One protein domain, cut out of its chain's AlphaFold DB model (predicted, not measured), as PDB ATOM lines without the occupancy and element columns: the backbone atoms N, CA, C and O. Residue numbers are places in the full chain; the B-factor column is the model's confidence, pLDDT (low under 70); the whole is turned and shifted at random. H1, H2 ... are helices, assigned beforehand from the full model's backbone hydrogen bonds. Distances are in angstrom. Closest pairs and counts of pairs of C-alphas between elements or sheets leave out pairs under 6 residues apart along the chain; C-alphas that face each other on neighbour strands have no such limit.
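What this domain is: This is residues 9 to 90 of the 201 residues of an uncharacterized protein of Sporosarcina sp. P13 (UniProt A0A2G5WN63). A long arm of chain with no named element, residues 9 to 42, leads into one long straight helix, H1, and a short helix, H2, lies side by side with the later part of H1. The winding arm and H1, one after the other, make the length of the rod. The printed part has 82 residues, with two named helices in the order H1, H2 and no named strand; under half of the residues, 33, are in named elements, and the class is all helix. The whole is extended, with a radius of gyration of the C-alphas of 21.5 A, and spans 68 by 27 by 13 A.

How they stand to each other: Residues 9 to 42 come before H1, residues 43 to 67, and their C-alphas lie 11 to 37 A from the mean of all C-alphas. H1 touches H2, residues 78 to 85, with its residues 58 to 65 alone. The closest C-alphas of the two helices are those of Val 65 and Ile 85, 6.3 A apart. Their lines stand at a shallow tilt of 18 degrees, and they run the same way. Their centres are 15.2 A apart. In H1 and H2 every O i to N i+4 pair is within hydrogen-bond range.

Where its parts are: The printed part begins at Thr 9, with its C-alpha at (-30.853, -0.543, 9.315). H1 runs from Val 43, C-alpha at (-45.069, -7.069, 30.062), to Ala 67, 36.1 A from first to last C-alpha. H2 runs from Phe 78 to Ile 85, C-alpha at (-56.380, -25.278, 56.309), and measures 10.3 A.

The domain as a whole: The two C-alphas farthest apart are those of Asn 15 and Thr 90, at 68.8 A. The printed part has no cut, and the link from H1 to H2, 10 residues, is short. The mean pLDDT of the printed part is 86.4; it is under 70 at residues 9 to 13, residue 15 and residues 17 to 24.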
ATOM      1  N   THR A   9     -31.767  -1.692   9.460       63.25
ATOM      2  CA  THR A   9     -30.853  -0.543   9.315       63.25
ATOM      3  C   THR A   9     -29.610  -0.587  10.207       63.25
ATOM      4  O   THR A   9     -28.747   0.277  10.060       63.25
ATOM      5  N   GLN A  10     -29.464  -1.571  11.104       62.53
ATOM      6  CA  GLN A  10     -28.285  -1.689  11.975       62.53
ATOM      7  C   GLN A  10     -27.802  -3.135  12.127       62.53
ATOM      8  O   GLN A  10     -28.596  -4.071  12.184       62.53
ATOM      9  N   ARG A  11     -26.475  -3.298  12.194       66.50
ATOM     10  CA  ARG A  11     -25.798  -4.571  12.473       66.50
ATOM     11  C   ARG A  11     -25.651  -4.802  13.974       66.50
ATOM     12  O   ARG A  11     -25.679  -3.858  14.760       66.50
ATOM     13  N   ASN A  12     -25.447  -6.056  14.361       64.12
ATOM     14  CA  ASN A  12     -25.144  -6.400  15.743       64.12
ATOM     15  C   ASN A  12     -23.782  -5.858  16.219       64.12
ATOM     16  O   ASN A  12     -22.914  -5.520  15.416       64.12
ATOM     17  N   THR A  13     -23.567  -5.794  17.539       61.72
ATOM     18  CA  THR A  13     -22.331  -5.250  18.146       61.72
ATOM     19  C   THR A  13     -21.067  -5.995  17.703       61.72
ATOM     20  O   THR A  13     -20.002  -5.394  17.605       61.72
ATOM     21  N   ALA A  14     -21.181  -7.292  17.397       72.81
ATOM     22  CA  ALA A  14     -20.084  -8.109  16.878       72.81
ATOM     23  C   ALA A  14     -19.846  -7.929  15.365       72.81
ATOM     24  O   ALA A  14     -18.882  -8.471  14.833       72.81
ATOM     25  N   ASN A  15     -20.705  -7.176  14.668       68.75
ATOM     26  CA  ASN A  15     -20.683  -6.971  13.219       68.75
ATOM     27  C   ASN A  15     -20.735  -8.280  12.394       68.75
ATOM     28  O   ASN A  15     -20.312  -8.315  11.238       68.75
ATOM     29  N   THR A  16     -21.248  -9.363  12.985       75.56
ATOM     30  CA  THR A  16     -21.328 -10.711  12.402       75.56
ATOM     31  C   THR A  16     -22.683 -11.018  11.763       75.56
ATOM     32  O   THR A  16     -22.806 -12.026  11.072       75.56
ATOM     33  N   GLY A  17     -23.691 -10.159  11.948       63.41
ATOM     34  CA  GLY A  17     -25.028 -10.343  11.384       63.41
ATOM     35  C   GLY A  17     -25.796  -9.034  11.184       63.41
ATOM     36  O   GLY A  17     -25.613  -8.061  11.921       63.41
ATOM     37  N   TRP A  18     -26.672  -9.025  10.174       59.53
ATOM     38  CA  TRP A  18     -27.690  -7.992   9.936       59.53
ATOM     39  C   TRP A  18     -28.966  -8.287  10.726       59.53
ATOM     40  O   TRP A  18     -30.046  -8.311  10.161       59.53
ATOM     41  N   ASP A  19     -28.839  -8.587  12.008       60.09
ATOM     42  CA  ASP A  19     -29.936  -8.581  12.969       60.09
ATOM     43  C   ASP A  19     -29.327  -8.875  14.331       60.09
ATOM     44  O   ASP A  19     -28.652  -9.884  14.480       60.09
ATOM     45  N   ASP A  20     -29.565  -8.020  15.311       56.66
ATOM     46  CA  ASP A  20     -29.614  -8.448  16.712       56.66
ATOM     47  C   ASP A  20     -30.801  -7.719  17.363       56.66
ATOM     48  O   ASP A  20     -30.679  -7.217  18.476       56.66
ATOM     49  N   LEU A  21     -31.934  -7.574  16.656       57.12
ATOM     50  CA  LEU A  21     -33.176  -6.967  17.148       57.12
ATOM     51  C   LEU A  21     -32.900  -5.779  18.077       57.12
ATOM     52  O   LEU A  21     -33.378  -5.791  19.203       57.12
ATOM     53  N   PHE A  22     -32.041  -4.825  17.689       50.44
ATOM     54  CA  PHE A  22     -31.654  -3.744  18.594       50.44
ATOM     55  C   PHE A  22     -32.659  -2.586  18.507       50.44
ATOM     56  O   PHE A  22     -32.919  -2.085  17.413       50.44
ATOM     57  N   PRO A  23     -33.203  -2.138  19.653       57.84
ATOM     58  CA  PRO A  23     -32.864  -2.592  21.003       57.84
ATOM     59  C   PRO A  23     -33.443  -3.978  21.311       57.84
ATOM     60  O   PRO A  23     -34.639  -4.169  21.092       57.84
ATOM     61  N   LYS A  24     -32.612  -4.903  21.853       63.34
ATOM     62  CA  LYS A  24     -33.056  -6.246  22.283       63.34
ATOM     63  C   LYS A  24     -34.383  -6.079  22.998       63.34
ATOM     64  O   LYS A  24     -34.439  -5.321  23.968       63.34
ATOM     65  N   THR A  25     -35.436  -6.728  22.512       72.75
ATOM     66  CA  THR A  25     -36.784  -6.527  23.036       72.75
ATOM     67  C   THR A  25     -36.814  -6.824  24.540       72.75
ATOM     68  O   THR A  25     -36.803  -7.978  24.961       72.75
ATOM     69  N   LYS A  26     -36.807  -5.776  25.371       82.50
ATOM     70  CA  LYS A  26     -36.932  -5.875  26.828       82.50
ATOM     71  C   LYS A  26     -38.405  -5.956  27.213       82.50
ATOM     72  O   LYS A  26     -39.243  -5.351  26.548       82.50
ATOM     73  N   ALA A  27     -38.718  -6.599  28.336       86.44
ATOM     74  CA  ALA A  27     -40.090  -6.690  28.843       86.44
ATOM     75  C   ALA A  27     -40.744  -5.313  29.093       86.44
ATOM     76  O   ALA A  27     -41.953  -5.171  28.931       86.44
ATOM     77  N   GLU A  28     -39.954  -4.290  29.437       87.31
ATOM     78  CA  GLU A  28     -40.419  -2.901  29.586       87.31
ATOM     79  C   GLU A  28     -40.881  -2.259  28.261       87.31
ATOM     80  O   GLU A  28     -41.731  -1.369  28.279       87.31
ATOM     81  N   ASN A  29     -40.383  -2.745  27.116       85.75
ATOM     82  CA  ASN A  29     -40.662  -2.204  25.779       85.75
ATOM     83  C   ASN A  29     -41.756  -2.974  25.025       85.75
ATOM     84  O   ASN A  29     -42.202  -2.534  23.966       85.75
ATOM     85  N   VAL A  30     -42.190  -4.128  25.541       87.44
ATOM     86  CA  VAL A  30     -43.284  -4.903  24.946       87.44
ATOM     87  C   VAL A  30     -44.601  -4.401  25.516       87.44
ATOM     88  O   VAL A  30     -44.973  -4.746  26.641       87.44
ATOM     89  N   ALA A  31     -45.303  -3.585  24.733       87.44
ATOM     90  CA  ALA A  31     -46.666  -3.186  25.046       87.44
ATOM     91  C   ALA A  31     -47.582  -4.416  25.058       87.44
ATOM     92  O   ALA A  31     -47.462  -5.311  24.217       87.44
ATOM     93  N   ILE A  32     -48.509  -4.439  26.007       85.44
ATOM     94  CA  ILE A  32     -49.568  -5.441  26.050       85.44
ATOM     95  C   ILE A  32     -50.881  -4.785  25.652       85.44
ATOM     96  O   ILE A  32     -51.201  -3.682  26.098       85.44
ATOM     97  N   ASN A  33     -51.660  -5.471  24.820       84.62
ATOM     98  CA  ASN A  33     -53.058  -5.099  24.662       84.62
ATOM     99  C   ASN A  33     -53.770  -5.343  26.001       84.62
ATOM    100  O   ASN A  33     -53.429  -6.315  26.679       84.62
ATOM    101  N   PRO A  34     -54.742  -4.505  26.394       78.25
ATOM    102  CA  PRO A  34     -55.468  -4.696  27.642       78.25
ATOM    103  C   PRO A  34     -56.059  -6.108  27.736       78.25
ATOM    104  O   PRO A  34     -56.857  -6.514  26.891       78.25
ATOM    105  N   ILE A  35     -55.670  -6.849  28.773       78.75
ATOM    106  CA  ILE A  35     -56.245  -8.150  29.125       78.75
ATOM    107  C   ILE A  35     -57.057  -7.941  30.400       78.75
ATOM    108  O   ILE A  35     -56.560  -7.369  31.370       78.75
ATOM    109  N   SER A  36     -58.312  -8.393  30.413       83.81
ATOM    110  CA  SER A  36     -59.171  -8.269  31.594       83.81
ATOM    111  C   SER A  36     -58.511  -8.916  32.818       83.81
ATOM    112  O   SER A  36     -58.062 -10.058  32.754       83.81
ATOM    113  N   GLY A  37     -58.429  -8.176  33.926       78.94
ATOM    114  CA  GLY A  37     -57.796  -8.634  35.168       78.94
ATOM    115  C   GLY A  37     -56.270  -8.487  35.227       78.94
ATOM    116  O   GLY A  37     -55.703  -8.658  36.304       78.94
ATOM    117  N   LEU A  38     -55.605  -8.115  34.128       82.62
ATOM    118  CA  LEU A  38     -54.182  -7.775  34.108       82.62
ATOM    119  C   LEU A  38     -54.020  -6.268  33.897       82.62
ATOM    120  O   LEU A  38     -54.277  -5.738  32.818       82.62
ATOM    121  N   THR A  39     -53.580  -5.563  34.936       83.31
ATOM    122  CA  THR A  39     -53.229  -4.144  34.841       83.31
ATOM    123  C   THR A  39     -51.740  -4.014  34.533       83.31
ATOM    124  O   THR A  39     -50.898  -4.610  35.201       83.31
ATOM    125  N   GLY A  40     -51.385  -3.237  33.512       87.25
ATOM    126  CA  GLY A  40     -49.990  -2.963  33.169       87.25
ATOM    127  C   GLY A  40     -49.858  -2.366  31.775       87.25
ATOM    128  O   GLY A  40     -50.575  -2.756  30.862       87.25
ATOM    129  N   ALA A  41     -48.953  -1.402  31.609       87.88
ATOM    130  CA  ALA A  41     -48.693  -0.785  30.304       87.88
ATOM    131  C   ALA A  41     -47.792  -1.657  29.408       87.88
ATOM    132  O   ALA A  41     -47.813  -1.544  28.186       87.88
ATOM    133  N   ASN A  42     -46.994  -2.531  30.025       89.88
ATOM    134  CA  ASN A  42     -46.056  -3.426  29.361       89.88
ATOM    135  C   ASN A  42     -45.954  -4.759  30.112       89.88
ATOM    136  O   ASN A  42     -46.477  -4.909  31.224       89.88
ATOM    137  N   VAL A  43     -45.260  -5.722  29.503       90.75
ATOM    138  CA  VAL A  43     -45.069  -7.069  30.062       90.75
ATOM    139  C   VAL A  43     -44.442  -7.019  31.457       90.75
ATOM    140  O   VAL A  43     -44.886  -7.737  32.348       90.75
ATOM    141  N   GLN A  44     -43.447  -6.157  31.686       92.25
ATOM    142  CA  GLN A  44     -42.771  -6.076  32.985       92.25
ATOM    143  C   GLN A  44     -43.723  -5.683  34.124       92.25
ATOM    144  O   GLN A  44     -43.776  -6.374  35.142       92.25
ATOM    145  N   ILE A  45     -44.490  -4.603  33.949       91.75
ATOM    146  CA  ILE A  45     -45.426  -4.107  34.968       91.75
ATOM    147  C   ILE A  45     -46.537  -5.131  35.210       91.75
ATOM    148  O   ILE A  45     -46.879  -5.412  36.356       91.75
ATOM    149  N   ALA A  46     -47.071  -5.734  34.145       92.44
ATOM    150  CA  ALA A  46     -48.124  -6.735  34.275       92.44
ATOM    151  C   ALA A  46     -47.665  -7.967  35.068       92.44
ATOM    152  O   ALA A  46     -48.394  -8.450  35.933       92.44
ATOM    153  N   MET A  47     -46.437  -8.441  34.833       92.38
ATOM    154  CA  MET A  47     -45.867  -9.558  35.588       92.38
ATOM    155  C   MET A  47     -45.641  -9.197  37.059       92.38
ATOM    156  O   MET A  47     -45.978  -9.989  37.936       92.38
ATOM    157  N   GLN A  48     -45.126  -7.998  37.354       93.88
ATOM    158  CA  GLN A  48     -44.962  -7.520  38.734       93.88
ATOM    159  C   GLN A  48     -46.304  -7.444  39.473       93.88
ATOM    160  O   GLN A  48     -46.417  -7.943  40.593       93.88
ATOM    161  N   ASN A  49     -47.337  -6.902  38.825       92.88
ATOM    162  CA  ASN A  49     -48.685  -6.830  39.387       92.88
ATOM    163  C   ASN A  49     -49.279  -8.223  39.631       92.88
ATOM    164  O   ASN A  49     -49.903  -8.445  40.666       92.88
ATOM    165  N   LEU A  50     -49.044  -9.180  38.727       92.31
ATOM    166  CA  LEU A  50     -49.473 -10.568  38.909       92.31
ATOM    167  C   LEU A  50     -48.796 -11.219  40.126       92.31
ATOM    168  O   LEU A  50     -49.471 -11.858  40.937       92.31
ATOM    169  N   PHE A  51     -47.481 -11.035  40.285       93.00
ATOM    170  CA  PHE A  51     -46.753 -11.528  41.459       93.00
ATOM    171  C   PHE A  51     -47.276 -10.901  42.753       93.00
ATOM    172  O   PHE A  51     -47.513 -11.624  43.724       93.00
ATOM    173  N   GLN A  52     -47.505  -9.586  42.760       94.00
ATOM    174  CA  GLN A  52     -48.054  -8.893  43.922       94.00
ATOM    175  C   GLN A  52     -49.457  -9.406  44.265       94.00
ATOM    176  O   GLN A  52     -49.712  -9.748  45.415       94.00
ATOM    177  N   PHE A  53     -50.342  -9.550  43.275       93.31
ATOM    178  CA  PHE A  53     -51.700 -10.054  43.484       93.31
ATOM    179  C   PHE A  53     -51.709 -11.464  44.091       93.31
ATOM    180  O   PHE A  53     -52.452 -11.742  45.034       93.31
ATOM    181  N   ALA A  54     -50.847 -12.359  43.596       93.94
ATOM    182  CA  ALA A  54     -50.699 -13.699  44.158       93.94
ATOM    183  C   ALA A  54     -50.183 -13.664  45.609       93.94
ATOM    184  O   ALA A  54     -50.659 -14.426  46.457       93.94
ATOM    185  N   ASN A  55     -49.239 -12.767  45.913       95.38
ATOM    186  CA  ASN A  55     -48.700 -12.585  47.259       95.38
ATOM    187  C   ASN A  55     -49.741 -12.004  48.233       95.38
ATOM    188  O   ASN A  55     -49.865 -12.475  49.367       95.38
ATOM    189  N   ASP A  56     -50.548 -11.045  47.781       96.19
ATOM    190  CA  ASP A  56     -51.663 -10.484  48.549       96.19
ATOM    191  C   ASP A  56     -52.715 -11.558  48.847       96.19
ATOM    192  O   ASP A  56     -53.178 -11.687  49.983       96.19
ATOM    193  N   GLY A  57     -53.058 -12.382  47.849       97.00
ATOM    194  CA  GLY A  57     -53.963 -13.520  48.016       97.00
ATOM    195  C   GLY A  57     -53.455 -14.508  49.068       97.00
ATOM    196  O   GLY A  57     -54.189 -14.883  49.982       97.00
ATOM    197  N   LYS A  58     -52.170 -14.865  49.001       97.12
ATOM    198  CA  LYS A  58     -51.525 -15.742  49.981       97.12
ATOM    199  C   LYS A  58     -51.510 -15.140  51.390       97.12
ATOM    200  O   LYS A  58     -51.819 -15.839  52.354       97.12
ATOM    201  N   THR A  59     -51.228 -13.844  51.502       98.38
ATOM    202  CA  THR A  59     -51.259 -13.103  52.772       98.38
ATOM    203  C   THR A  59     -52.646 -13.162  53.410       98.38
ATOM    204  O   THR A  59     -52.774 -13.478  54.591       98.38
ATOM    205  N   ARG A  60     -53.706 -12.929  52.625       98.50
ATOM    206  CA  ARG A  60     -55.096 -13.002  53.105       98.50
ATOM    207  C   ARG A  60     -55.468 -14.405  53.585       98.50
ATOM    208  O   ARG A  60     -56.081 -14.531  54.642       98.50
ATOM    209  N   VAL A  61     -55.073 -15.445  52.847       98.25
ATOM    210  CA  VAL A  61     -55.310 -16.842  53.247       98.25
ATOM    211  C   VAL A  61     -54.568 -17.171  54.543       98.25
ATOM    212  O   VAL A  61     -55.190 -17.675  55.474       98.25
ATOM    213  N   ALA A  62     -53.279 -16.840  54.649       98.50
ATOM    214  CA  ALA A  62     -52.496 -17.080  55.861       98.50
ATOM    215  C   ALA A  62     -53.109 -16.382  57.086       98.50
ATOM    216  O   ALA A  62     -53.298 -17.008  58.126       98.50
ATOM    217  N   ASN A  63     -53.508 -15.115  56.944       98.25
ATOM    218  CA  ASN A  63     -54.169 -14.373  58.017       98.25
ATOM    219  C   ASN A  63     -55.492 -15.026  58.440       98.25
ATOM    220  O   ASN A  63     -55.768 -15.129  59.633       98.25
ATOM    221  N   ALA A  64     -56.296 -15.503  57.484       98.00
ATOM    222  CA  ALA A  64     -57.550 -16.190  57.779       98.00
ATOM    223  C   ALA A  64     -57.329 -17.519  58.523       98.00
ATOM    224  O   ALA A  64     -58.057 -17.818  59.467       98.00
ATOM    225  N   VAL A  65     -56.312 -18.296  58.138       97.88
ATOM    226  CA  VAL A  65     -55.942 -19.558  58.804       97.88
ATOM    227  C   VAL A  65     -55.460 -19.296  60.236       97.88
ATOM    228  O   VAL A  65     -55.948 -19.931  61.173       97.88
ATOM    229  N   THR A  66     -54.610 -18.282  60.427       97.38
ATOM    230  CA  THR A  66     -54.165 -17.831  61.756       97.38
ATOM    231  C   THR A  66     -55.330 -17.350  62.616       97.38
ATOM    232  O   THR A  66     -55.417 -17.720  63.786       97.38
ATOM    233  N   ALA A  67     -56.288 -16.618  62.046       96.44
ATOM    234  CA  ALA A  67     -57.502 -16.201  62.750       96.44
ATOM    235  C   ALA A  67     -58.394 -17.384  63.181       96.44
ATOM    236  O   ALA A  67     -59.212 -17.239  64.087       96.44
ATOM    237  N   LYS A  68     -58.238 -18.560  62.560       94.75
ATOM    238  CA  LYS A  68     -58.888 -19.818  62.960       94.75
ATOM    239  C   LYS A  68     -58.046 -20.668  63.920       94.75
ATOM    240  O   LYS A  68     -58.408 -21.808  64.197       94.75
ATOM    241  N   GLY A  69     -56.954 -20.116  64.448       92.06
ATOM    242  CA  GLY A  69     -56.133 -20.738  65.488       92.06
ATOM    243  C   GLY A  69     -55.009 -21.640  64.974       92.06
ATOM    244  O   GLY A  69     -54.318 -22.249  65.785       92.06
ATOM    245  N   VAL A  70     -54.787 -21.722  63.658       96.50
ATOM    246  CA  VAL A  70     -53.671 -22.483  63.074       96.50
ATOM    247  C   VAL A  70     -52.599 -21.511  62.598       96.50
ATOM    248  O   VAL A  70     -52.846 -20.709  61.706       96.50
ATOM    249  N   ALA A  71     -51.390 -21.576  63.157       97.31
ATOM    250  CA  ALA A  71     -50.317 -20.646  62.806       97.31
ATOM    251  C   ALA A  71     -49.892 -20.769  61.326       97.31
ATOM    252  O   ALA A  71     -49.268 -21.753  60.910       97.31
ATOM    253  N   ALA A  72     -50.181 -19.742  60.529       98.12
ATOM    254  CA  ALA A  72     -49.822 -19.646  59.118       98.12
ATOM    255  C   ALA A  72     -49.059 -18.351  58.812       98.12
ATOM    256  O   ALA A  72     -49.188 -17.350  59.518       98.12
ATOM    257  N   SER A  73     -48.259 -18.380  57.748       97.44
ATOM    258  CA  SER A  73     -47.426 -17.259  57.315       97.44
ATOM    259  C   SER A  73     -47.617 -16.971  55.824       97.44
ATOM    260  O   SER A  73     -47.733 -17.911  55.036       97.44
ATOM    261  N   PRO A  74     -47.566 -15.700  55.387       96.12
ATOM    262  CA  PRO A  74     -47.498 -15.355  53.966       96.12
ATOM    263  C   PRO A  74     -46.286 -15.958  53.234       96.12
ATOM    264  O   PRO A  74     -46.300 -16.060  52.012       96.12
ATOM    265  N   ALA A  75     -45.244 -16.381  53.958       96.50
ATOM    266  CA  ALA A  75     -44.092 -17.072  53.378       96.50
ATOM    267  C   ALA A  75     -44.362 -18.558  53.066       96.50
ATOM    268  O   ALA A  75     -43.602 -19.171  52.315       96.50
ATOM    269  N   ASP A  76     -45.437 -19.144  53.608       97.19
ATOM    270  CA  ASP A  76     -45.789 -20.541  53.352       97.19
ATOM    271  C   ASP A  76     -46.068 -20.774  51.853       97.19
ATOM    272  O   ASP A  76     -46.555 -19.911  51.114       97.19
ATOM    273  N   THR A  77     -45.773 -21.972  51.349       96.56
ATOM    274  CA  THR A  77     -46.218 -22.349  49.998       96.56
ATOM    275  C   THR A  77     -47.729 -22.598  49.997       96.56
ATOM    276  O   THR A  77     -48.326 -22.866  51.040       96.56
ATOM    277  N   PHE A  78     -48.373 -22.561  48.824       96.94
ATOM    278  CA  PHE A  78     -49.801 -22.900  48.735       96.94
ATOM    279  C   PHE A  78     -50.097 -24.324  49.231       96.94
ATOM    280  O   PHE A  78     -51.123 -24.539  49.867       96.94
ATOM    281  N   ALA A  79     -49.178 -25.272  49.014       97.56
ATOM    282  CA  ALA A  79     -49.303 -26.633  49.534       97.56
ATOM    283  C   ALA A  79     -49.276 -26.665  51.072       97.56
ATOM    284  O   ALA A  79     -50.127 -27.300  51.687       97.56
ATOM    285  N   VAL A  80     -48.356 -25.921  51.699       98.06
ATOM    286  CA  VAL A  80     -48.285 -25.814  53.167       98.06
ATOM    287  C   VAL A  80     -49.545 -25.150  53.731       98.06
ATOM    288  O   VAL A  80     -50.106 -25.642  54.709       98.06
ATOM    289  N   LEU A  81     -50.040 -24.078  53.100       98.12
ATOM    290  CA  LEU A  81     -51.297 -23.441  53.504       98.12
ATOM    291  C   LEU A  81     -52.492 -24.393  53.379       98.12
ATOM    292  O   LEU A  81     -53.330 -24.410  54.273       98.12
ATOM    293  N   ALA A  82     -52.560 -25.218  52.331       97.88
ATOM    294  CA  ALA A  82     -53.620 -26.216  52.172       97.88
ATOM    295  C   ALA A  82     -53.608 -27.255  53.305       97.88
ATOM    296  O   ALA A  82     -54.653 -27.551  53.884       97.88
ATOM    297  N   THR A  83     -52.429 -27.753  53.687       97.50
ATOM    298  CA  THR A  83     -52.293 -28.638  54.853       97.50
ATOM    299  C   THR A  83     -52.760 -27.951  56.137       97.50
ATOM    300  O   THR A  83     -53.516 -28.546  56.900       97.50
ATOM    301  N   LYS A  84     -52.370 -26.690  56.361       97.75
ATOM    302  CA  LYS A  84     -52.785 -25.911  57.541       97.75
ATOM    303  C   LYS A  84     -54.287 -25.628  57.568       97.75
ATOM    304  O   LYS A  84     -54.897 -25.691  58.630       97.75
ATOM    305  N   ILE A  85     -54.916 -25.386  56.417       97.00
ATOM    306  CA  ILE A  85     -56.380 -25.278  56.309       97.00
ATOM    307  C   ILE A  85     -57.050 -26.565  56.811       97.00
ATOM    308  O   ILE A  85     -58.017 -26.489  57.563       97.00
ATOM    309  N   GLY A  86     -56.506 -27.740  56.478       92.50
ATOM    310  CA  GLY A  86     -57.002 -29.028  56.980       92.50
ATOM    311  C   GLY A  86     -56.841 -29.239  58.493       92.50
ATOM    312  O   GLY A  86     -57.468 -30.137  59.049       92.50
ATOM    313  N   GLN A  87     -56.030 -28.421  59.167       92.25
ATOM    314  CA  GLN A  87     -55.842 -28.449  60.622       92.25
ATOM    315  C   GLN A  87     -56.815 -27.523  61.363       92.25
ATOM    316  O   GLN A  87     -56.858 -27.553  62.594       92.25
ATOM    317  N   ILE A  88     -57.580 -26.688  60.649       93.19
ATOM    318  CA  ILE A  88     -58.552 -25.785  61.267       93.19
ATOM    319  C   ILE A  88     -59.596 -26.616  62.014       93.19
ATOM    320  O   ILE A  88     -60.274 -27.461  61.431       93.19
ATOM    321  N   ASN A  89     -59.751 -26.345  63.312       84.81
ATOM    322  CA  ASN A  89     -60.799 -26.963  64.108       84.81
ATOM    323  C   ASN A  89     -62.168 -26.425  63.655       84.81
ATOM    324  O   ASN A  89     -62.474 -25.246  63.835       84.81
ATOM    325  N   THR A  90     -62.989 -27.286  63.056       83.88
ATOM    326  CA  THR A  90     -64.335 -26.946  62.570       83.88
ATOM    327  C   THR A  90     -65.416 -27.049  63.651       83.88
ATOM    328  O   THR A  90     -66.596 -26.904  63.340       83.88
TER     329      THR A  90